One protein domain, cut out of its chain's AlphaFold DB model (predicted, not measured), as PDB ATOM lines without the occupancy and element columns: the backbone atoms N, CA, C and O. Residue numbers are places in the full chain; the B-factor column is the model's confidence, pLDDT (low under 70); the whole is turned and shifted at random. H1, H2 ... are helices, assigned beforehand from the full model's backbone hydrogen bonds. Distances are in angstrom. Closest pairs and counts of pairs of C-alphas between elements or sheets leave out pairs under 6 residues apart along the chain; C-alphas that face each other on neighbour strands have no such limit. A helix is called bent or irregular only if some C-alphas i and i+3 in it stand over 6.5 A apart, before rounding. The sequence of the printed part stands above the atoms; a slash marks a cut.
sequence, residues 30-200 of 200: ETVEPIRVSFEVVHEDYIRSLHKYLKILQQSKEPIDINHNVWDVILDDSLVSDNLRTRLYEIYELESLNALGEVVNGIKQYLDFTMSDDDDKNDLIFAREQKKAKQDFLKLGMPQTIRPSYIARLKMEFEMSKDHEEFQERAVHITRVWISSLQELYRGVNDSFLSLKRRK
ATOM      1  N   GLU A  30     162.626 185.959 183.093       79.94
ATOM      2  CA  GLU A  30     162.418 186.878 184.220       79.94
ATOM      3  C   GLU A  30     163.719 187.280 184.932       79.94
ATOM      4  O   GLU A  30     163.748 188.311 185.598       79.94
ATOM      5  N   THR A  31     164.794 186.496 184.794       74.75
ATOM      6  CA  THR A  31     166.048 186.684 185.550       74.75
ATOM      7  C   THR A  31     167.241 186.949 184.646       74.75
ATOM      8  O   THR A  31     167.923 187.954 184.795       74.75
ATOM      9  N   VAL A  32     167.517 186.048 183.700       80.50
ATOM     10  CA  VAL A  32     168.759 186.068 182.912       80.50
ATOM     11  C   VAL A  32     168.681 187.087 181.777       80.50
ATOM     12  O   VAL A  32     169.636 187.821 181.545       80.50
ATOM     13  N   GLU A  33     167.546 187.157 181.087       84.19
ATOM     14  CA  GLU A  33     167.337 188.058 179.953       84.19
ATOM     15  C   GLU A  33     167.424 189.542 180.351       84.19
ATOM     16  O   GLU A  33     168.134 190.279 179.668       84.19
ATOM     17  N   PRO A  34     166.834 190.008 181.472       78.81
ATOM     18  CA  PRO A  34     167.034 191.384 181.927       78.81
ATOM     19  C   PRO A  34     168.501 191.722 182.230       78.81
ATOM     20  O   PRO A  34     168.950 192.829 181.924       78.81
ATOM     21  N   ILE A  35     169.265 190.775 182.793       79.62
ATOM     22  CA  ILE A  35     170.703 190.952 183.055       79.62
ATOM     23  C   ILE A  35     171.463 191.051 181.730       79.62
ATOM     24  O   ILE A  35     172.291 191.944 181.572       79.62
ATOM     25  N   ARG A  36     171.144 190.183 180.761       84.94
ATOM     26  CA  ARG A  36     171.719 190.198 179.409       84.94
ATOM     27  C   ARG A  36     171.500 191.543 178.726       84.94
ATOM     28  O   ARG A  36     172.469 192.158 178.303       84.94
ATOM     29  N   VAL A  37     170.257 192.023 178.687       82.31
ATOM     30  CA  VAL A  37     169.901 193.320 178.089       82.31
ATOM     31  C   VAL A  37     170.638 194.465 178.785       82.31
ATOM     32  O   VAL A  37     171.187 195.341 178.123       82.31
ATOM     33  N   SER A  38     170.706 194.446 180.118       77.44
ATOM     34  CA  SER A  38     171.440 195.468 180.875       77.44
ATOM     35  C   SER A  38     172.937 195.450 180.549       77.44
ATOM     36  O   SER A  38     173.537 196.503 180.352       77.44
ATOM     37  N   PHE A  39     173.537 194.261 180.450       80.06
ATOM     38  CA  PHE A  39     174.935 194.087 180.064       80.06
ATOM     39  C   PHE A  39     175.210 194.541 178.620       80.06
ATOM     40  O   PHE A  39     176.222 195.196 178.379       80.06
ATOM     41  N   GLU A  40     174.309 194.259 177.675       82.62
ATOM     42  CA  GLU A  40     174.415 194.729 176.285       82.62
ATOM     43  C   GLU A  40     174.468 196.257 176.208       82.62
ATOM     44  O   GLU A  40     175.349 196.802 175.547       82.62
ATOM     45  N   VAL A  41     173.600 196.952 176.951       81.00
ATOM     46  CA  VAL A  41     173.609 198.424 177.013       81.00
ATOM     47  C   VAL A  41     174.949 198.949 177.541       81.00
ATOM     48  O   VAL A  41     175.529 199.857 176.948       81.00
ATOM     49  N   VAL A  42     175.485 198.345 178.612       78.25
ATOM     50  CA  VAL A  42     176.808 198.707 179.161       78.25
ATOM     51  C   VAL A  42     177.895 198.560 178.096       78.25
ATOM     52  O   VAL A  42     178.718 199.458 177.907       78.25
ATOM     53  N   HIS A  43     177.906 197.414 177.415       84.88
ATOM     54  CA  HIS A  43     178.893 197.103 176.392       84.88
ATOM     55  C   HIS A  43     178.835 198.107 175.237       84.88
ATOM     56  O   HIS A  43     179.864 198.663 174.843       84.88
ATOM     57  N   GLU A  44     177.636 198.367 174.714       84.69
ATOM     58  CA  GLU A  44     177.423 199.325 173.631       84.69
ATOM     59  C   GLU A  44     177.904 200.725 174.006       84.69
ATOM     60  O   GLU A  44     178.572 201.381 173.200       84.69
ATOM     61  N   ASP A  45     177.620 201.172 175.229       81.56
ATOM     62  CA  ASP A  45     178.066 202.471 175.718       81.56
ATOM     63  C   ASP A  45     179.600 202.548 175.805       81.56
ATOM     64  O   ASP A  45     180.187 203.550 175.384       81.56
ATOM     65  N   TYR A  46     180.281 201.486 176.249       82.00
ATOM     66  CA  TYR A  46     181.751 201.462 176.295       82.00
ATOM     67  C   TYR A  46     182.375 201.514 174.910       82.00
ATOM     68  O   TYR A  46     183.282 202.313 174.664       82.00
ATOM     69  N   ILE A  47     181.869 200.700 173.988       87.12
ATOM     70  CA  ILE A  47     182.350 200.688 172.607       87.12
ATOM     71  C   ILE A  47     182.090 202.040 171.937       87.12
ATOM     72  O   ILE A  47     182.948 202.543 171.207       87.12
ATOM     73  N   ARG A  48     180.942 202.674 172.200       87.06
ATOM     74  CA  ARG A  48     180.617 204.008 171.680       87.06
ATOM     75  C   ARG A  48     181.591 205.067 172.197       87.06
ATOM     76  O   ARG A  48     182.115 205.835 171.389       87.06
ATOM     77  N   SER A  49     181.870 205.086 173.501       86.00
ATOM     78  CA  SER A  49     182.846 206.005 174.100       86.00
ATOM     79  C   SER A  49     184.255 205.788 173.540       86.00
ATOM     80  O   SER A  49     184.887 206.745 173.102       86.00
ATOM     81  N   LEU A  50     184.741 204.547 173.443       87.50
ATOM     82  CA  LEU A  50     186.080 204.285 172.898       87.50
ATOM     83  C   LEU A  50     186.207 204.690 171.424       87.50
ATOM     84  O   LEU A  50     187.223 205.260 171.030       87.50
ATOM     85  N   HIS A  51     185.172 204.473 170.607       91.94
ATOM     86  CA  HIS A  51     185.154 204.987 169.236       91.94
ATOM     87  C   HIS A  51     185.126 206.517 169.181       91.94
ATOM     88  O   HIS A  51     185.770 207.106 168.311       91.94
ATOM     89  N   LYS A  52     184.403 207.175 170.098       90.38
ATOM     90  CA  LYS A  52     184.402 208.639 170.231       90.38
ATOM     91  C   LYS A  52     185.812 209.145 170.541       90.38
ATOM     92  O   LYS A  52     186.271 210.061 169.864       90.38
ATOM     93  N   TYR A  53     186.522 208.516 171.478       89.06
ATOM     94  CA  TYR A  53     187.900 208.888 171.818       89.06
ATOM     95  C   TYR A  53     188.843 208.640 170.648       89.06
ATOM     96  O   TYR A  53     189.555 209.549 170.243       89.06
ATOM     97  N   LEU A  54     188.782 207.453 170.039       91.75
ATOM     98  CA  LEU A  54     189.575 207.109 168.861       91.75
ATOM     99  C   LEU A  54     189.392 208.143 167.746       91.75
ATOM    100  O   LEU A  54     190.368 208.597 167.159       91.75
ATOM    101  N   LYS A  55     188.148 208.555 167.485       93.75
ATOM    102  CA  LYS A  55     187.840 209.584 166.493       93.75
ATOM    103  C   LYS A  55     188.478 210.927 166.852       93.75
ATOM    104  O   LYS A  55     189.066 211.545 165.973       93.75
ATOM    105  N   ILE A  56     188.386 211.364 168.109       92.25
ATOM    106  CA  ILE A  56     189.022 212.606 168.578       92.25
ATOM    107  C   ILE A  56     190.543 212.525 168.394       92.25
ATOM    108  O   ILE A  56     191.125 213.411 167.777       92.25
ATOM    109  N   LEU A  57     191.165 211.431 168.842       89.75
ATOM    110  CA  LEU A  57     192.605 211.195 168.723       89.75
ATOM    111  C   LEU A  57     193.069 211.175 167.260       89.75
ATOM    112  O   LEU A  57     194.128 211.697 166.950       89.75
ATOM    113  N   GLN A  58     192.292 210.599 166.340       92.06
ATOM    114  CA  GLN A  58     192.652 210.529 164.917       92.06
ATOM    115  C   GLN A  58     192.406 211.832 164.148       92.06
ATOM    116  O   GLN A  58     193.050 212.070 163.129       92.06
ATOM    117  N   GLN A  59     191.421 212.628 164.566       92.94
ATOM    118  CA  GLN A  59     191.022 213.851 163.863       92.94
ATOM    119  C   GLN A  59     191.694 215.103 164.421       92.94
ATOM    120  O   GLN A  59     191.672 216.140 163.751       92.94
ATOM    121  N   SER A  60     192.268 215.023 165.622       88.69
ATOM    122  CA  SER A  60     192.992 216.141 166.204       88.69
ATOM    123  C   SER A  60     194.243 216.453 165.391       88.69
ATOM    124  O   SER A  60     195.052 215.576 165.086       88.69
ATOM    125  N   LYS A  61     194.367 217.729 165.028       87.06
ATOM    126  CA  LYS A  61     195.590 218.320 164.470       87.06
ATOM    127  C   LYS A  61     196.427 218.995 165.555       87.06
ATOM    128  O   LYS A  61     197.524 219.463 165.265       87.06
ATOM    129  N   GLU A  62     195.868 219.123 166.754       85.69
ATOM    130  CA  GLU A  62     196.538 219.710 167.901       85.69
ATOM    131  C   GLU A  62     197.361 218.621 168.596       85.69
ATOM    132  O   GLU A  62     196.906 217.475 168.670       85.69
ATOM    133  N   PRO A  63     198.555 218.952 169.114       82.50
ATOM    134  CA  PRO A  63     199.295 218.035 169.964       82.50
ATOM    135  C   PRO A  63     198.414 217.582 171.128       82.50
ATOM    136  O   PRO A  63     197.782 218.403 171.795       82.50
ATOM    137  N   ILE A  64     198.368 216.277 171.387       80.81
ATOM    138  CA  ILE A  64     197.622 215.765 172.533       80.81
ATOM    139  C   ILE A  64     198.482 215.996 173.773       80.81
ATOM    140  O   ILE A  64     199.392 215.223 174.068       80.81
ATOM    141  N   ASP A  65     198.217 217.101 174.461       79.81
ATOM    142  CA  ASP A  65     198.805 217.448 175.749       79.81
ATOM    143  C   ASP A  65     197.791 217.287 176.893       79.81
ATOM    144  O   ASP A  65     196.672 216.809 176.693       79.81
ATOM    145  N   ILE A  66     198.171 217.667 178.114       75.62
ATOM    146  CA  ILE A  66     197.311 217.557 179.303       75.62
ATOM    147  C   ILE A  66     196.020 218.392 179.216       75.62
ATOM    148  O   ILE A  66     195.067 218.109 179.937       75.62
ATOM    149  N   ASN A  67     195.968 219.393 178.336       79.69
ATOM    150  CA  ASN A  67     194.816 220.274 178.148       79.69
ATOM    151  C   ASN A  67     193.959 219.863 176.941       79.69
ATOM    152  O   ASN A  67     192.982 220.538 176.617       79.69
ATOM    153  N   HIS A  68     194.317 218.775 176.256       82.56
ATOM    154  CA  HIS A  68     193.588 218.304 175.092       82.56
ATOM    155  C   HIS A  68     192.153 217.885 175.461       82.56
ATOM    156  O   HIS A  68     191.926 217.117 176.397       82.56
ATOM    157  N   ASN A  69     191.171 218.310 174.663       86.75
ATOM    158  CA  ASN A  69     189.736 218.116 174.932       86.75
ATOM    159  C   ASN A  69     189.286 216.646 175.084       86.75
ATOM    160  O   ASN A  69     188.205 216.361 175.598       86.75
ATOM    161  N   VAL A  70     190.103 215.698 174.620       83.38
ATOM    162  CA  VAL A  70     189.854 214.262 174.778       83.38
ATOM    163  C   VAL A  70     189.751 213.888 176.255       83.38
ATOM    164  O   VAL A  70     188.939 213.036 176.597       83.38
ATOM    165  N   TRP A  71     190.508 214.552 177.134       81.38
ATOM    166  CA  TRP A  71     190.482 214.280 178.568       81.38
ATOM    167  C   TRP A  71     189.146 214.665 179.191       81.38
ATOM    168  O   TRP A  71     188.562 213.844 179.896       81.38
ATOM    169  N   ASP A  72     188.621 215.844 178.857       79.56
ATOM    170  CA  ASP A  72     187.302 216.299 179.312       79.56
ATOM    171  C   ASP A  72     186.206 215.340 178.842       79.56
ATOM    172  O   ASP A  72     185.357 214.906 179.616       79.56
ATOM    173  N   VAL A  73     186.287 214.912 177.581       81.81
ATOM    174  CA  VAL A  73     185.349 213.949 177.002       81.81
ATOM    175  C   VAL A  73     185.398 212.589 177.712       81.81
ATOM    176  O   VAL A  73     184.352 211.971 177.923       81.81
ATOM    177  N   ILE A  74     186.588 212.107 178.085       77.44
ATOM    178  CA  ILE A  74     186.736 210.846 178.824       77.44
ATOM    179  C   ILE A  74     186.182 210.984 180.253       77.44
ATOM    180  O   ILE A  74     185.543 210.045 180.753       77.44
ATOM    181  N   LEU A  75     186.409 212.138 180.894       70.94
ATOM    182  CA  LEU A  75     185.934 212.460 182.242       70.94
ATOM    183  C   LEU A  75     184.408 212.575 182.300       70.94
ATOM    184  O   LEU A  75     183.795 211.942 183.157       70.94
ATOM    185  N   ASP A  76     183.776 213.291 181.375       72.25
ATOM    186  CA  ASP A  76     182.317 213.456 181.347       72.25
ATOM    187  C   ASP A  76     181.592 212.122 181.166       72.25
ATOM    188  O   ASP A  76     180.682 211.772 181.922       72.25
ATOM    189  N   ASP A  77     182.045 211.322 180.199       70.19
ATOM    190  CA  ASP A  77     181.461 210.013 179.946       70.19
ATOM    191  C   ASP A  77     181.654 209.091 181.195       70.19
ATOM    192  O   ASP A  77     180.931 208.102 181.360       70.19
ATOM    193  N   SER A  78     182.628 209.379 182.087       63.22
ATOM    194  CA  SER A  78     182.974 208.526 183.238       63.22
ATOM    195  C   SER A  78     181.903 208.438 184.296       63.22
ATOM    196  O   SER A  78     181.534 207.334 184.703       63.22
ATOM    197  N   LEU A  79     181.310 209.580 184.603       58.94
ATOM    198  CA  LEU A  79     180.286 209.726 185.623       58.94
ATOM    199  C   LEU A  79     179.020 208.924 185.285       58.94
ATOM    200  O   LEU A  79     178.338 208.414 186.171       58.94
ATOM    201  N   VAL A  80     178.715 208.764 183.994       56.88
ATOM    202  CA  VAL A  80     177.521 208.047 183.518       56.88
ATOM    203  C   VAL A  80     177.657 206.532 183.711       56.88
ATOM    204  O   VAL A  80     176.687 205.847 184.035       56.88
ATOM    205  N   SER A  81     178.870 205.996 183.556       56.47
ATOM    206  CA  SER A  81     179.114 204.549 183.607       56.47
ATOM    207  C   SER A  81     179.061 203.962 185.023       56.47
ATOM    208  O   SER A  81     178.841 202.763 185.183       56.47
ATOM    209  N   ASP A  82     179.241 204.787 186.051       57.81
ATOM    210  CA  ASP A  82     179.377 204.337 187.441       57.81
ATOM    211  C   ASP A  82     178.033 203.947 188.070       57.81
ATOM    212  O   ASP A  82     177.932 202.969 188.817       57.81
ATOM    213  N   ASN A  83     176.959 204.640 187.681       55.41
ATOM    214  CA  ASN A  83     175.592 204.319 188.096       55.41
ATOM    215  C   ASN A  83     175.152 202.945 187.557       55.41
ATOM    216  O   ASN A  83     174.484 202.173 188.242       55.41
ATOM    217  N   LEU A  84     175.588 202.604 186.341       56.94
ATOM    218  CA  LEU A  84     175.260 201.338 185.694       56.94
ATOM    219  C   LEU A  84     176.028 200.155 186.310       56.94
ATOM    220  O   LEU A  84     175.457 199.079 186.477       56.94
ATOM    221  N   ARG A  85     177.289 200.358 186.729       61.03
ATOM    222  CA  ARG A  85     178.092 199.327 187.418       61.03
ATOM    223  C   ARG A  85     177.641 199.053 188.841       61.03
ATOM    224  O   ARG A  85     177.631 197.895 189.241       61.03
ATOM    225  N   THR A  86     177.241 200.088 189.579       61.25
ATOM    226  CA  THR A  86     176.709 199.925 190.945       61.25
ATOM    227  C   THR A  86     175.538 198.936 190.947       61.25
ATOM    228  O   THR A  86     175.505 198.016 191.756       61.25
ATOM    229  N   ARG A  87     174.661 199.020 189.938       57.19
ATOM    230  CA  ARG A  87     173.525 198.100 189.758       57.19
ATOM    231  C   ARG A  87     173.927 196.667 189.388       57.19
ATOM    232  O   ARG A  87     173.195 195.736 189.699       57.19
ATOM    233  N   LEU A  88     175.065 196.471 188.716       60.34
ATOM    234  CA  LEU A  88     175.583 195.137 188.380       60.34
ATOM    235  C   LEU A  88     176.330 194.493 189.555       60.34
ATOM    236  O   LEU A  88     176.282 193.277 189.708       60.34
ATOM    237  N   TYR A  89     176.969 195.291 190.413       60.34
ATOM    238  CA  TYR A  89     177.611 194.803 191.638       60.34
ATOM    239  C   TYR A  89     176.598 194.312 192.679       60.34
ATOM    240  O   TYR A  89     176.883 193.373 193.408       60.34
ATOM    241  N   GLU A  90     175.379 194.849 192.710       57.91
ATOM    242  CA  GLU A  90     174.300 194.319 193.563       57.91
ATOM    243  C   GLU A  90     173.865 192.892 193.159       57.91
ATOM    244  O   GLU A  90     173.329 192.144 193.972       57.91
ATOM    245  N   ILE A  91     174.145 192.471 191.917       53.91
ATOM    246  CA  ILE A  91     173.914 191.098 191.433       53.91
ATOM    247  C   ILE A  91     175.035 190.152 191.906       53.91
ATOM    248  O   ILE A  91     174.819 188.948 192.029       53.91
ATOM    249  N   TYR A  92     176.222 190.688 192.210       54.75
ATOM    250  CA  TYR A  92     177.405 189.933 192.636       54.75
ATOM    251  C   TYR A  92     177.219 189.239 193.997       54.75
ATOM    252  O   TYR A  92     177.730 188.140 194.198       54.75
ATOM    253  N   GLU A  93     176.411 189.806 194.900       56.03
ATOM    254  CA  GLU A  93     176.097 189.186 196.200       56.03
ATOM    255  C   GLU A  93     175.283 187.878 196.079       56.03
ATOM    256  O   GLU A  93     175.052 187.185 197.070       56.03
ATOM    257  N   LEU A  94     174.876 187.495 194.862       55.00
ATOM    258  CA  LEU A  94     174.128 186.273 194.559       55.00
ATOM    259  C   LEU A  94     175.025 185.096 194.113       55.00
ATOM    260  O   LEU A  94     174.519 184.143 193.518       55.00
ATOM    261  N   GLU A  95     176.331 185.134 194.417       52.19
ATOM    262  CA  GLU A  95     177.383 184.158 194.041       52.19
ATOM    263  C   GLU A  95     177.060 182.670 194.340       52.19
ATOM    264  O   GLU A  95     177.744 181.770 193.855       52.19
ATOM    265  N   SER A  96     175.998 182.360 195.090       52.91
ATOM    266  CA  SER A  96     175.688 181.005 195.560       52.91
ATOM    267  C   SER A  96     174.789 180.145 194.645       52.91
ATOM    268  O   SER A  96     174.189 179.192 195.145       52.91
ATOM    269  N   LEU A  97     174.638 180.429 193.339       52.69
ATOM    270  CA  LEU A  97     173.660 179.720 192.480       52.69
ATOM    271  C   LEU A  97     174.201 179.215 191.117       52.69
ATOM    272  O   LEU A  97     174.122 179.915 190.113       52.69
ATOM    273  N   ASN A  98     174.605 177.935 191.057       68.50
ATOM    274  CA  ASN A  98     174.664 177.054 189.865       68.50
ATOM    275  C   ASN A  98     175.114 177.708 188.524       68.50
ATOM    276  O   ASN A  98     176.038 178.512 188.486       68.50
ATOM    277  N   ALA A  99     174.509 177.316 187.391       64.44
ATOM    278  CA  ALA A  99     174.913 177.666 186.023       64.44
ATOM    279  C   ALA A  99     174.935 179.183 185.718       64.44
ATOM    280  O   ALA A  99     175.528 179.596 184.726       64.44
ATOM    281  N   LEU A 100     174.328 180.015 186.573       72.31
ATOM    282  CA  LEU A 100     174.404 181.475 186.491       72.31
ATOM    283  C   LEU A 100     175.817 181.997 186.821       72.31
ATOM    284  O   LEU A 100     176.201 183.058 186.333       72.31
ATOM    285  N   GLY A 101     176.608 181.231 187.578       73.94
ATOM    286  CA  GLY A 101     177.967 181.599 187.976       73.94
ATOM    287  C   GLY A 101     178.918 181.841 186.802       73.94
ATOM    288  O   GLY A 101     179.738 182.746 186.875       73.94
ATOM    289  N   GLU A 102     178.790 181.106 185.690       79.00
ATOM    290  CA  GLU A 102     179.607 181.349 184.485       79.00
ATOM    291  C   GLU A 102     179.322 182.734 183.882       79.00
ATOM    292  O   GLU A 102     180.253 183.464 183.550       79.00
ATOM    293  N   VAL A 103     178.045 183.126 183.800       81.56
ATOM    294  CA  VAL A 103     177.642 184.453 183.303       81.56
ATOM    295  C   VAL A 103     178.108 185.550 184.249       81.56
ATOM    296  O   VAL A 103     178.689 186.532 183.797       81.56
ATOM    297  N   VAL A 104     177.889 185.383 185.555       77.94
ATOM    298  CA  VAL A 104     178.294 186.375 186.560       77.94
ATOM    299  C   VAL A 104     179.812 186.557 186.558       77.94
ATOM    300  O   VAL A 104     180.282 187.690 186.534       77.94
ATOM    301  N   ASN A 105     180.585 185.469 186.485       79.44
ATOM    302  CA  ASN A 105     182.043 185.535 186.383       79.44
ATOM    303  C   ASN A 105     182.510 186.176 185.074       79.44
ATOM    304  O   ASN A 105     183.468 186.942 185.092       79.44
ATOM    305  N   GLY A 106     181.840 185.907 183.952       82.50
ATOM    306  CA  GLY A 106     182.146 186.556 182.680       82.50
ATOM    307  C   GLY A 106     181.890 188.065 182.724       82.50
ATOM    308  O   GLY A 106     182.753 188.848 182.330       82.50
ATOM    309  N   ILE A 107     180.735 188.487 183.253       79.25
ATOM    310  CA  ILE A 107     180.420 189.909 183.462       79.25
ATOM    311  C   ILE A 107     181.455 190.534 184.398       79.25
ATOM    312  O   ILE A 107     181.954 191.618 184.115       79.25
ATOM    313  N   LYS A 108     181.830 189.837 185.474       76.62
ATOM    314  CA  LYS A 108     182.868 190.292 186.397       76.62
ATOM    315  C   LYS A 108     184.205 190.476 185.690       76.62
ATOM    316  O   LYS A 108     184.752 191.557 185.768       76.62
ATOM    317  N   GLN A 109     184.696 189.492 184.941       78.88
ATOM    318  CA  GLN A 109     185.947 189.621 184.183       78.88
ATOM    319  C   GLN A 109     185.895 190.764 183.165       78.88
ATOM    320  O   GLN A 109     186.877 191.477 182.991       78.88
ATOM    321  N   TYR A 110     184.746 190.971 182.517       81.94
ATOM    322  CA  TYR A 110     184.528 192.102 181.616       81.94
ATOM    323  C   TYR A 110     184.645 193.450 182.350       81.94
ATOM    324  O   TYR A 110     185.309 194.374 181.873       81.94
ATOM    325  N   LEU A 111     184.022 193.561 183.525       75.69
ATOM    326  CA  LEU A 111     184.080 194.754 184.370       75.69
ATOM    327  C   LEU A 111     185.450 194.921 185.062       75.69
ATOM    328  O   LEU A 111     185.913 196.039 185.231       75.69
ATOM    329  N   ASP A 112     186.148 193.839 185.388       73.00
ATOM    330  CA  ASP A 112     187.457 193.857 186.048       73.00
ATOM    331  C   ASP A 112     188.584 194.166 185.059       73.00
ATOM    332  O   ASP A 112     189.464 194.957 185.384       73.00
ATOM    333  N   PHE A 113     188.546 193.636 183.826       70.88
ATOM    334  CA  PHE A 113     189.481 194.012 182.743       70.88
ATOM    335  C   PHE A 113     189.539 195.521 182.562       70.88
ATOM    336  O   PHE A 113     190.548 196.117 182.197       70.88
ATOM    337  N   THR A 114     188.401 196.128 182.809       62.94
ATOM    338  CA  THR A 114     188.232 197.534 182.647       62.94
ATOM    339  C   THR A 114     188.564 198.285 183.941       62.94
ATOM    340  O   THR A 114     189.119 199.371 183.854       62.94
ATOM    341  N   MET A 115     188.358 197.702 185.126       53.59
ATOM    342  CA  MET A 115     188.654 198.295 186.443       53.59
ATOM    343  C   MET A 115     190.064 198.041 187.010       53.59
ATOM    344  O   MET A 115     190.419 198.672 188.004       53.59
ATOM    345  N   SER A 116     190.849 197.115 186.458       49.59
ATOM    346  CA  SER A 116     192.130 196.701 187.044       49.59
ATOM    347  C   SER A 116     193.185 197.810 186.937       49.59
ATOM    348  O   SER A 116     193.803 198.025 185.895       49.59
ATOM    349  N   ASP A 117     193.386 198.494 188.066       47.62
ATOM    350  CA  ASP A 117     194.601 199.217 188.452       47.62
ATOM    351  C   ASP A 117     195.671 198.222 188.963       47.62
ATOM    352  O   ASP A 117     196.224 198.396 190.051       47.62
ATOM    353  N   ASP A 118     195.964 197.151 188.222       41.50
ATOM    354  CA  ASP A 118     197.159 196.346 188.500       41.50
ATOM    355  C   ASP A 118     198.357 196.932 187.748       41.50
ATOM    356  O   ASP A 118     198.858 196.354 186.790       41.50
ATOM    357  N   ASP A 119     198.835 198.087 188.219       42.28
ATOM    358  CA  ASP A 119     200.251 198.438 188.097       42.28
ATOM    359  C   ASP A 119     200.824 198.749 189.485       42.28
ATOM    360  O   ASP A 119     200.797 199.847 190.050       42.28
ATOM    361  N   ASP A 120     201.343 197.666 190.040       45.19
ATOM    362  CA  ASP A 120     202.249 197.578 191.161       45.19
ATOM    363  C   ASP A 120     203.488 198.476 190.886       45.19
ATOM    364  O   ASP A 120     204.277 198.195 189.986       45.19
ATOM    365  N   LYS A 121     203.687 199.519 191.723       36.97
ATOM    366  CA  LYS A 121     204.984 200.014 192.282       36.97
ATOM    367  C   LYS A 121     205.474 201.467 192.106       36.97
ATOM    368  O   LYS A 121     206.454 201.760 192.787       36.97
ATOM    369  N   ASN A 122     204.852 202.412 191.384       34.78
ATOM    370  CA  ASN A 122     205.504 203.742 191.202       34.78
ATOM    371  C   ASN A 122     204.856 205.031 191.760       34.78
ATOM    372  O   ASN A 122     205.566 206.031 191.828       34.78
ATOM    373  N   ASP A 123     203.640 205.048 192.318       39.53
ATOM    374  CA  ASP A 123     202.997 206.334 192.684       39.53
ATOM    375  C   ASP A 123     202.829 206.598 194.188       39.53
ATOM    376  O   ASP A 123     201.731 206.621 194.741       39.53
ATOM    377  N   LEU A 124     203.930 206.889 194.886       34.03
ATOM    378  CA  LEU A 124     203.903 207.259 196.314       34.03
ATOM    379  C   LEU A 124     203.455 208.710 196.594       34.03
ATOM    380  O   LEU A 124     203.140 209.036 197.740       34.03
ATOM    381  N   ILE A 125     203.386 209.573 195.575       38.16
ATOM    382  CA  ILE A 125     203.004 210.990 195.735       38.16
ATOM    383  C   ILE A 125     201.532 211.220 195.342       38.16
ATOM    384  O   ILE A 125     200.817 211.903 196.075       38.16
ATOM    385  N   PHE A 126     201.028 210.541 194.304       38.78
ATOM    386  CA  PHE A 126     199.604 210.550 193.922       38.78
ATOM    387  C   PHE A 126     198.713 209.731 194.880       38.78
ATOM    388  O   PHE A 126     197.549 210.065 195.120       38.78
ATOM    389  N   ALA A 127     199.278 208.702 195.523       36.25
ATOM    390  CA  ALA A 127     198.561 207.849 196.465       36.25
ATOM    391  C   ALA A 127     198.073 208.572 197.727       36.25
ATOM    392  O   ALA A 127     197.171 208.066 198.378       36.25
ATOM    393  N   ARG A 128     198.610 209.731 198.132       39.16
ATOM    394  CA  ARG A 128     198.151 210.391 199.375       39.16
ATOM    395  C   ARG A 128     196.803 211.092 199.208       39.16
ATOM    396  O   ARG A 128     195.961 210.998 200.102       39.16
ATOM    397  N   GLU A 129     196.580 211.721 198.058       41.41
ATOM    398  CA  GLU A 129     195.298 212.345 197.711       41.41
ATOM    399  C   GLU A 129     194.285 211.297 197.247       41.41
ATOM    400  O   GLU A 129     193.144 211.289 197.717       41.41
ATOM    401  N   GLN A 130     194.730 210.311 196.459       44.97
ATOM    402  CA  GLN A 130     193.882 209.184 196.092       44.97
ATOM    403  C   GLN A 130     193.552 208.271 197.269       44.97
ATOM    404  O   GLN A 130     192.477 207.707 197.265       44.97
ATOM    405  N   LYS A 131     194.378 208.122 198.312       44.09
ATOM    406  CA  LYS A 131     194.035 207.290 199.485       44.09
ATOM    407  C   LYS A 131     192.949 207.924 200.343       44.09
ATOM    408  O   LYS A 131     192.161 207.186 200.923       44.09
ATOM    409  N   LYS A 132     192.867 209.258 200.390       46.19
ATOM    410  CA  LYS A 132     191.751 209.963 201.035       46.19
ATOM    411  C   LYS A 132     190.478 209.815 200.203       46.19
ATOM    412  O   LYS A 132     189.478 209.352 200.736       46.19
ATOM    413  N   ALA A 133     190.559 210.059 198.894       44.66
ATOM    414  CA  ALA A 133     189.446 209.823 197.978       44.66
ATOM    415  C   ALA A 133     188.990 208.352 198.009       44.66
ATOM    416  O   ALA A 133     187.824 208.078 198.231       44.66
ATOM    417  N   LYS A 134     189.906 207.387 197.901       41.00
ATOM    418  CA  LYS A 134     189.680 205.931 197.955       41.00
ATOM    419  C   LYS A 134     189.120 205.483 199.301       41.00
ATOM    420  O   LYS A 134     188.276 204.602 199.312       41.00
ATOM    421  N   GLN A 135     189.528 206.079 200.428       46.62
ATOM    422  CA  GLN A 135     188.908 205.814 201.735       46.62
ATOM    423  C   GLN A 135     187.504 206.408 201.850       46.62
ATOM    424  O   GLN A 135     186.642 205.775 202.452       46.62
ATOM    425  N   ASP A 136     187.259 207.579 201.269       46.16
ATOM    426  CA  ASP A 136     185.927 208.183 201.221       46.16
ATOM    427  C   ASP A 136     185.007 207.407 200.250       46.16
ATOM    428  O   ASP A 136     183.844 207.177 200.564       46.16
ATOM    429  N   PHE A 137     185.544 206.861 199.153       43.34
ATOM    430  CA  PHE A 137     184.849 205.989 198.196       43.34
ATOM    431  C   PHE A 137     184.586 204.574 198.741       43.34
ATOM    432  O   PHE A 137     183.490 204.047 198.558       43.34
ATOM    433  N   LEU A 138     185.535 203.980 199.477       37.66
ATOM    434  CA  LEU A 138     185.361 202.701 200.186       37.66
ATOM    435  C   LEU A 138     184.316 202.801 201.304       37.66
ATOM    436  O   LEU A 138     183.567 201.855 201.526       37.66
ATOM    437  N   LYS A 139     184.227 203.947 201.993       43.19
ATOM    438  CA  LYS A 139     183.173 204.215 202.991       43.19
ATOM    439  C   LYS A 139     181.784 204.390 202.373       43.19
ATOM    440  O   LYS A 139     180.798 204.231 203.085       43.19
ATOM    441  N   LEU A 140     181.710 204.720 201.084       40.25
ATOM    442  CA  LEU A 140     180.467 204.881 200.325       40.25
ATOM    443  C   LEU A 140     180.062 203.613 199.550       40.25
ATOM    444  O   LEU A 140     179.016 203.617 198.911       40.25
ATOM    445  N   GLY A 141     180.857 202.538 199.608       33.41
ATOM    446  CA  GLY A 141     180.525 201.247 198.992       33.41
ATOM    447  C   GLY A 141     180.497 201.245 197.459       33.41
ATOM    448  O   GLY A 141     179.835 200.394 196.877       33.41
ATOM    449  N   MET A 142     181.176 202.184 196.791       32.91
ATOM    450  CA  MET A 142     181.077 202.322 195.331       32.91
ATOM    451  C   MET A 142     182.195 201.570 194.580       32.91
ATOM    452  O   MET A 142     183.369 201.717 194.941       32.91
ATOM    453  N   PRO A 143     181.867 200.785 193.529       36.69
ATOM    454  CA  PRO A 143     182.849 200.059 192.731       36.69
ATOM    455  C   PRO A 143     183.686 201.004 191.859       36.69
ATOM    456  O   PRO A 143     183.189 201.996 191.325       36.69
ATOM    457  N   GLN A 144     184.981 200.692 191.741       45.41
ATOM    458  CA  GLN A 144     185.949 201.471 190.965       45.41
ATOM    459  C   GLN A 144     185.607 201.458 189.470       45.41
ATOM    460  O   GLN A 144     184.752 200.709 188.996       45.41
ATOM    461  N   THR A 145     186.217 202.366 188.723       48.47
ATOM    462  CA  THR A 145     185.737 202.733 187.400       48.47
ATOM    463  C   THR A 145     186.679 202.220 186.316       48.47
ATOM    464  O   THR A 145     187.818 201.870 186.581       48.47
ATOM    465  N   ILE A 146     186.192 202.124 185.079       47.28
ATOM    466  CA  ILE A 146     186.969 201.611 183.927       47.28
ATOM    467  C   ILE A 146     187.979 202.615 183.380       47.28
ATOM    468  O   ILE A 146     188.845 202.370 182.549       47.28
ATOM    469  N   ARG A 147     187.726 203.853 183.752       59.44
ATOM    470  CA  ARG A 147     188.264 205.031 183.110       59.44
ATOM    471  C   ARG A 147     189.491 205.580 183.829       59.44
ATOM    472  O   ARG A 147     190.300 206.152 183.121       59.44
ATOM    473  N   PRO A 148     189.715 205.371 185.140       58.84
ATOM    474  CA  PRO A 148     190.988 205.581 185.797       58.84
ATOM    475  C   PRO A 148     192.068 204.754 185.136       58.84
ATOM    476  O   PRO A 148     193.068 205.347 184.800       58.84
ATOM    477  N   SER A 149     191.845 203.477 184.826       63.00
ATOM    478  CA  SER A 149     192.854 202.634 184.171       63.00
ATOM    479  C   SER A 149     193.141 203.082 182.729       63.00
ATOM    480  O   SER A 149     194.303 203.199 182.350       63.00
ATOM    481  N   TYR A 150     192.123 203.444 181.927       67.25
ATOM    482  CA  TYR A 150     192.342 204.000 180.577       67.25
ATOM    483  C   TYR A 150     193.046 205.360 180.616       67.25
ATOM    484  O   TYR A 150     194.020 205.582 179.899       67.25
ATOM    485  N   ILE A 151     192.563 206.278 181.464       69.00
ATOM    486  CA  ILE A 151     193.153 207.606 181.653       69.00
ATOM    487  C   ILE A 151     194.570 207.463 182.200       69.00
ATOM    488  O   ILE A 151     195.462 208.131 181.698       69.00
ATOM    489  N   ALA A 152     194.793 206.616 183.201       70.38
ATOM    490  CA  ALA A 152     196.098 206.360 183.799       70.38
ATOM    491  C   ALA A 152     197.041 205.775 182.761       70.38
ATOM    492  O   ALA A 152     198.160 206.256 182.643       70.38
ATOM    493  N   ARG A 153     196.580 204.827 181.936       75.56
ATOM    494  CA  ARG A 153     197.398 204.273 180.859       75.56
ATOM    495  C   ARG A 153     197.769 205.328 179.826       75.56
ATOM    496  O   ARG A 153     198.934 205.423 179.458       75.56
ATOM    497  N   LEU A 154     196.810 206.132 179.368       75.75
ATOM    498  CA  LEU A 154     197.106 207.209 178.425       75.75
ATOM    499  C   LEU A 154     198.001 208.289 179.053       75.75
ATOM    500  O   LEU A 154     198.887 208.793 178.377       75.75
ATOM    501  N   LYS A 155     197.813 208.630 180.331       72.88
ATOM    502  CA  LYS A 155     198.669 209.580 181.057       72.88
ATOM    503  C   LYS A 155     200.083 209.045 181.250       72.88
ATOM    504  O   LYS A 155     201.028 209.774 181.000       72.88
ATOM    505  N   MET A 156     200.233 207.776 181.613       76.69
ATOM    506  CA  MET A 156     201.529 207.110 181.719       76.69
ATOM    507  C   MET A 156     202.262 207.138 180.375       76.69
ATOM    508  O   MET A 156     203.422 207.527 180.310       76.69
ATOM    509  N   GLU A 157     201.591 206.773 179.280       78.25
ATOM    510  CA  GLU A 157     202.200 206.809 177.943       78.25
ATOM    511  C   GLU A 157     202.528 208.240 177.508       78.25
ATOM    512  O   GLU A 157     203.560 208.456 176.876       78.25
ATOM    513  N   PHE A 158     201.700 209.219 177.881       77.06
ATOM    514  CA  PHE A 158     201.987 210.636 177.675       77.06
ATOM    515  C   PHE A 158     203.256 211.062 178.422       77.06
ATOM    516  O   PHE A 158     204.159 211.629 177.816       77.06
ATOM    517  N   GLU A 159     203.366 210.733 179.710       76.38
ATOM    518  CA  GLU A 159     204.525 211.053 180.555       76.38
ATOM    519  C   GLU A 159     205.812 210.349 180.095       76.38
ATOM    520  O   GLU A 159     206.911 210.882 180.263       76.38
ATOM    521  N   MET A 160     205.694 209.159 179.499       76.81
ATOM    522  CA  MET A 160     206.824 208.400 178.953       76.81
ATOM    523  C   MET A 160     207.251 208.850 177.550       76.81
ATOM    524  O   MET A 160     208.380 208.561 177.134       76.81
ATOM    525  N   SER A 161     206.376 209.532 176.810       81.69
ATOM    526  CA  SER A 161     206.643 209.951 175.435       81.69
ATOM    527  C   SER A 161     207.455 211.244 175.408       81.69
ATOM    528  O   SER A 161     207.135 212.223 176.074       81.69
ATOM    529  N   LYS A 162     208.530 211.258 174.613       76.62
ATOM    530  CA  LYS A 162     209.348 212.467 174.393       76.62
ATOM    531  C   LYS A 162     208.829 213.332 173.244       76.62
ATOM    532  O   LYS A 162     209.254 214.476 173.117       76.62
ATOM    533  N   ASP A 163     207.950 212.766 172.421       82.12
ATOM    534  CA  ASP A 163     207.365 213.372 171.230       82.12
ATOM    535  C   ASP A 163     205.836 213.211 171.261       82.12
ATOM    536  O   ASP A 163     205.310 212.141 171.582       82.12
ATOM    537  N   HIS A 164     205.123 214.287 170.933       77.56
ATOM    538  CA  HIS A 164     203.664 214.322 170.906       77.56
ATOM    539  C   HIS A 164     203.074 213.506 169.749       77.56
ATOM    540  O   HIS A 164     201.987 212.946 169.908       77.56
ATOM    541  N   GLU A 165     203.765 213.413 168.608       80.44
ATOM    542  CA  GLU A 165     203.297 212.614 167.465       80.44
ATOM    543  C   GLU A 165     203.383 211.114 167.792       80.44
ATOM    544  O   GLU A 165     202.413 210.373 167.611       80.44
ATOM    545  N   GLU A 166     204.490 210.691 168.415       85.12
ATOM    546  CA  GLU A 166     204.664 209.324 168.920       85.12
ATOM    547  C   GLU A 166     203.589 208.966 169.960       85.12
ATOM    548  O   GLU A 166     203.017 207.870 169.929       85.12
ATOM    549  N   PHE A 167     203.260 209.899 170.860       87.25
ATOM    550  CA  PHE A 167     202.188 209.700 171.832       87.25
ATOM    551  C   PHE A 167     200.822 209.504 171.160       87.25
ATOM    552  O   PHE A 167     200.082 208.590 171.530       87.25
ATOM    553  N   GLN A 168     200.477 210.325 170.165       85.31
ATOM    554  CA  GLN A 168     199.196 210.232 169.464       85.31
ATOM    555  C   GLN A 168     199.022 208.876 168.771       85.31
ATOM    556  O   GLN A 168     197.967 208.245 168.905       85.31
ATOM    557  N   GLU A 169     200.056 208.385 168.086       87.62
ATOM    558  CA  GLU A 169     200.035 207.059 167.459       87.62
ATOM    559  C   GLU A 169     199.843 205.938 168.490       87.62
ATOM    560  O   GLU A 169     199.015 205.037 168.294       87.62
ATOM    561  N   ARG A 170     200.545 206.019 169.628       83.88
ATOM    562  CA  ARG A 170     200.404 205.067 170.742       83.88
ATOM    563  C   ARG A 170     199.014 205.114 171.366       83.88
ATOM    564  O   ARG A 170     198.407 204.062 171.564       83.88
ATOM    565  N   ALA A 171     198.467 206.301 171.617       84.62
ATOM    566  CA  ALA A 171     197.125 206.476 172.164       84.62
ATOM    567  C   ALA A 171     196.058 205.872 171.236       84.62
ATOM    568  O   ALA A 171     195.169 205.138 171.685       84.62
ATOM    569  N   VAL A 172     196.176 206.099 169.923       88.38
ATOM    570  CA  VAL A 172     195.322 205.468 168.903       88.38
ATOM    571  C   VAL A 172     195.450 203.944 168.945       88.38
ATOM    572  O   VAL A 172     194.434 203.241 168.929       88.38
ATOM    573  N   HIS A 173     196.675 203.420 169.017       85.81
ATOM    574  CA  HIS A 173     196.925 201.983 169.091       85.81
ATOM    575  C   HIS A 173     196.299 201.349 170.342       85.81
ATOM    576  O   HIS A 173     195.526 200.400 170.220       85.81
ATOM    577  N   ILE A 174     196.552 201.911 171.527       83.75
ATOM    578  CA  ILE A 174     196.015 201.429 172.810       83.75
ATOM    579  C   ILE A 174     194.489 201.399 172.783       83.75
ATOM    580  O   ILE A 174     193.879 200.397 173.151       83.75
ATOM    581  N   THR A 175     193.865 202.458 172.265       83.06
ATOM    582  CA  THR A 175     192.403 202.538 172.154       83.06
ATOM    583  C   THR A 175     191.837 201.417 171.276       83.06
ATOM    584  O   THR A 175     190.816 200.821 171.613       83.06
ATOM    585  N   ARG A 176     192.510 201.070 170.169       86.81
ATOM    586  CA  ARG A 176     192.106 199.949 169.297       86.81
ATOM    587  C   ARG A 176     192.269 198.587 169.965       86.81
ATOM    588  O   ARG A 176     191.406 197.725 169.786       86.81
ATOM    589  N   VAL A 177     193.353 198.398 170.717       84.38
ATOM    590  CA  VAL A 177     193.580 197.175 171.498       84.38
ATOM    591  C   VAL A 177     192.453 197.008 172.515       84.38
ATOM    592  O   VAL A 177     191.816 195.963 172.543       84.38
ATOM    593  N   TRP A 178     192.113 198.069 173.246       84.00
ATOM    594  CA  TRP A 178     191.020 198.068 174.219       84.00
ATOM    595  C   TRP A 178     189.658 197.733 173.610       84.00
ATOM    596  O   TRP A 178     188.934 196.900 174.155       84.00
ATOM    597  N   ILE A 179     189.314 198.334 172.464       86.38
ATOM    598  CA  ILE A 179     188.081 197.997 171.733       86.38
ATOM    599  C   ILE A 179     188.057 196.499 171.404       86.38
ATOM    600  O   ILE A 179     187.058 195.831 171.669       86.38
ATOM    601  N   SER A 180     189.158 195.968 170.868       83.31
ATOM    602  CA  SER A 180     189.266 194.554 170.491       83.31
ATOM    603  C   SER A 180     189.114 193.624 171.700       83.31
ATOM    604  O   SER A 180     188.308 192.696 171.658       83.31
ATOM    605  N   SER A 181     189.820 193.906 172.799       84.31
ATOM    606  CA  SER A 181     189.748 193.117 174.034       84.31
ATOM    607  C   SER A 181     188.348 193.131 174.646       84.31
ATOM    608  O   SER A 181     187.845 192.089 175.061       84.31
ATOM    609  N   LEU A 182     187.660 194.280 174.640       83.94
ATOM    610  CA  LEU A 182     186.279 194.349 175.121       83.94
ATOM    611  C   LEU A 182     185.317 193.552 174.257       83.94
ATOM    612  O   LEU A 182     184.407 192.917 174.782       83.94
ATOM    613  N   GLN A 183     185.491 193.579 172.940       89.38
ATOM    614  CA  GLN A 183     184.669 192.773 172.045       89.38
ATOM    615  C   GLN A 183     184.887 191.276 172.271       89.38
ATOM    616  O   GLN A 183     183.927 190.511 172.216       89.38
ATOM    617  N   GLU A 184     186.119 190.847 172.541       86.50
ATOM    618  CA  GLU A 184     186.429 189.452 172.859       86.50
ATOM    619  C   GLU A 184     185.792 189.011 174.182       86.50
ATOM    620  O   GLU A 184     185.075 188.010 174.211       86.50
ATOM    621  N   LEU A 185     185.960 189.798 175.247       83.75
ATOM    622  CA  LEU A 185     185.333 189.518 176.540       83.75
ATOM    623  C   LEU A 185     183.805 189.494 176.423       83.75
ATOM    624  O   LEU A 185     183.163 188.573 176.923       83.75
ATOM    625  N   TYR A 186     183.217 190.451 175.696       90.31
ATOM    626  CA  TYR A 186     181.779 190.481 175.429       90.31
ATOM    627  C   TYR A 186     181.285 189.212 174.728       90.31
ATOM    628  O   TYR A 186     180.254 188.667 175.124       90.31
ATOM    629  N   ARG A 187     182.019 188.702 173.725       91.81
ATOM    630  CA  ARG A 187     181.676 187.424 173.076       91.81
ATOM    631  C   ARG A 187     181.649 186.286 174.088       91.81
ATOM    632  O   ARG A 187     180.677 185.542 174.096       91.81
ATOM    633  N   GLY A 188     182.649 186.206 174.968       89.31
ATOM    634  CA  GLY A 188     182.690 185.205 176.036       89.31
ATOM    635  C   GLY A 188     181.455 185.260 176.939       89.31
ATOM    636  O   GLY A 188     180.792 184.244 177.146       89.31
ATOM    637  N   VAL A 189     181.078 186.456 177.404       87.25
ATOM    638  CA  VAL A 189     179.872 186.641 178.231       87.25
ATOM    639  C   VAL A 189     178.598 186.271 177.465       87.25
ATOM    640  O   VAL A 189     177.723 185.580 177.992       87.25
ATOM    641  N   ASN A 190     178.483 186.703 176.210       91.44
ATOM    642  CA  ASN A 190     177.325 186.406 175.374       91.44
ATOM    643  C   ASN A 190     177.195 184.901 175.078       91.44
ATOM    644  O   ASN A 190     176.091 184.357 175.111       91.44
ATOM    645  N   ASP A 191     178.305 184.199 174.866       90.31
ATOM    646  CA  ASP A 191     178.314 182.748 174.693       90.31
ATOM    647  C   ASP A 191     177.833 182.027 175.959       90.31
ATOM    648  O   ASP A 191     177.047 181.078 175.860       90.31
ATOM    649  N   SER A 192     178.190 182.516 177.153       87.19
ATOM    650  CA  SER A 192     177.633 182.021 178.419       87.19
ATOM    651  C   SER A 192     176.114 182.241 178.504       87.19
ATOM    652  O   SER A 192     175.376 181.316 178.862       87.19
ATOM    653  N   PHE A 193     175.604 183.408 178.090       88.25
ATOM    654  CA  PHE A 193     174.158 183.663 178.010       88.25
ATOM    655  C   PHE A 193     173.437 182.726 177.028       88.25
ATOM    656  O   PHE A 193     172.331 182.247 177.314       88.25
ATOM    657  N   LEU A 194     174.045 182.448 175.873       88.69
ATOM    658  CA  LEU A 194     173.500 181.538 174.863       88.69
ATOM    659  C   LEU A 194     173.545 180.079 175.324       88.69
ATOM    660  O   LEU A 194     172.588 179.340 175.092       88.69
ATOM    661  N   SER A 195     174.613 179.667 176.007       87.00
ATOM    662  CA  SER A 195     174.739 178.346 176.631       87.00
ATOM    663  C   SER A 195     173.611 178.112 177.637       87.00
ATOM    664  O   SER A 195     172.894 177.115 177.536       87.00
ATOM    665  N   LEU A 196     173.351 179.081 178.523       83.38
ATOM    666  CA  LEU A 196     172.216 179.029 179.450       83.38
ATOM    667  C   LEU A 196     170.866 178.933 178.736       83.38
ATOM    668  O   LEU A 196     169.984 178.201 179.181       83.38
ATOM    669  N   LYS A 197     170.701 179.636 177.611       84.94
ATOM    670  CA  LYS A 197     169.471 179.585 176.811       84.94
ATOM    671  C   LYS A 197     169.236 178.211 176.181       84.94
ATOM    672  O   LYS A 197     168.083 177.813 176.063       84.94
ATOM    673  N   ARG A 198     170.305 177.520 175.764       84.38
ATOM    674  CA  ARG A 198     170.269 176.200 175.100       84.38
ATOM    675  C   ARG A 198     170.116 175.025 176.063       84.38
ATOM    676  O   ARG A 198     169.733 173.954 175.621       84.38
ATOM    677  N   ARG A 199     170.443 175.203 177.348       73.19
ATOM    678  CA  ARG A 199     170.205 174.197 178.403       73.19
ATOM    679  C   ARG A 199     168.724 174.110 178.826       73.19
ATOM    680  O   ARG A 199     168.409 173.338 179.725       73.19
ATOM    681  N   LYS A 200     167.851 174.920 178.213       58.88
ATOM    682  CA  LYS A 200     166.388 174.825 178.298       58.88
ATOM    683  C   LYS A 200     165.853 173.794 177.318       58.88
ATOM    684  O   LYS A 200     164.829 173.179 177.671       58.88
TER     685      LYS A 200
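This is residues 30 to 200 of the 200 residues of an uncharacterized protein of Reichenbachiella faecimaris (UniProt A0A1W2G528). A long, narrow helical bundle has four sides: H1, H6 and H2 make three of them, and H3 and H5, roughly end to end, make the fourth. H1 and H6 are long and run side by side in opposite ways, while the stretch between H3 and H5 swings out of the bundle, so that residues 120 to 133 and 135 to 140, with most of H4, stick out to one side. The printed part has 171 residues with six named helices, H1 to H6 in order, and no named strand; the class is all helix. The whole is compact, with a radius of gyration of the C-alphas of 17.8 A, and has an elongated outline of 57 by 36 by 26 A.

H1, residues 30 to 59, begins at C-alpha 30 (162.418, 186.878, 184.220) and is 44.3 A long. It is irregular, but only just: C-alphas 30 and 33 are 6.6 A apart. H2, residues 70 to 92, is 32.6 A long with a kink of 39 degrees near residue 82. H3 is residues 100 to 115, H4 residues 127 to 139, and H5 residues 146 to 160, beginning at C-alpha 146 (186.969, 201.611, 183.927). H6, residues 164 to 198, is the longest at 50.9 A and ends at C-alpha 198 (170.269, 176.200, 175.100).

H1, H2, H3, H5 and H6 form a bundle, helices grouped together with mostly aligned packing. H1 touches H6, opposite ways at a shallow tilt of 15 degrees; their closest C-alphas, of Leu 54 and Val 172, are 6.0 A apart. H1 and H2 are a helical hairpin at 14 degrees, closest at the C-alphas of Tyr 53 and Val 70, 6.4 A. H2 and H6 are apart. H3 touches residues 182 to 196 of H6, opposite ways at 7 degrees, with the C-alphas of Gly 106 and Val 189 closest at 5.0 A. H3 touches H5 with residues 111 to 115 alone, the same way; the closest C-alphas, of Thr 114 and Ile 146, are 4.5 A apart. H5 and H6 are a helical hairpin, closest at the C-alphas of Phe 158 and Phe 167, 5.9 A. H2 touches H5 with residues 71 to 78 alone, closest at the C-alphas of Ser 78 and Arg 147, 6.3 A. H4 touches no helix. Every O i to N i+4 pair is within hydrogen-bond range in H6; the counts are 24 of 26 in H1, 10 of 19 in H2, 11 of 12 in H3, 8 of 9 in H4 and 10 of 11 in H5.

The C-alphas farthest apart are those of Lys 162 and Lys 200, 57.3 A. The printed part has no cut, and the link from H3 to H4 is long. Mean pLDDT of the printed part is 71.0; residues 78 to 99, 114 to 151 and 200 are under 70.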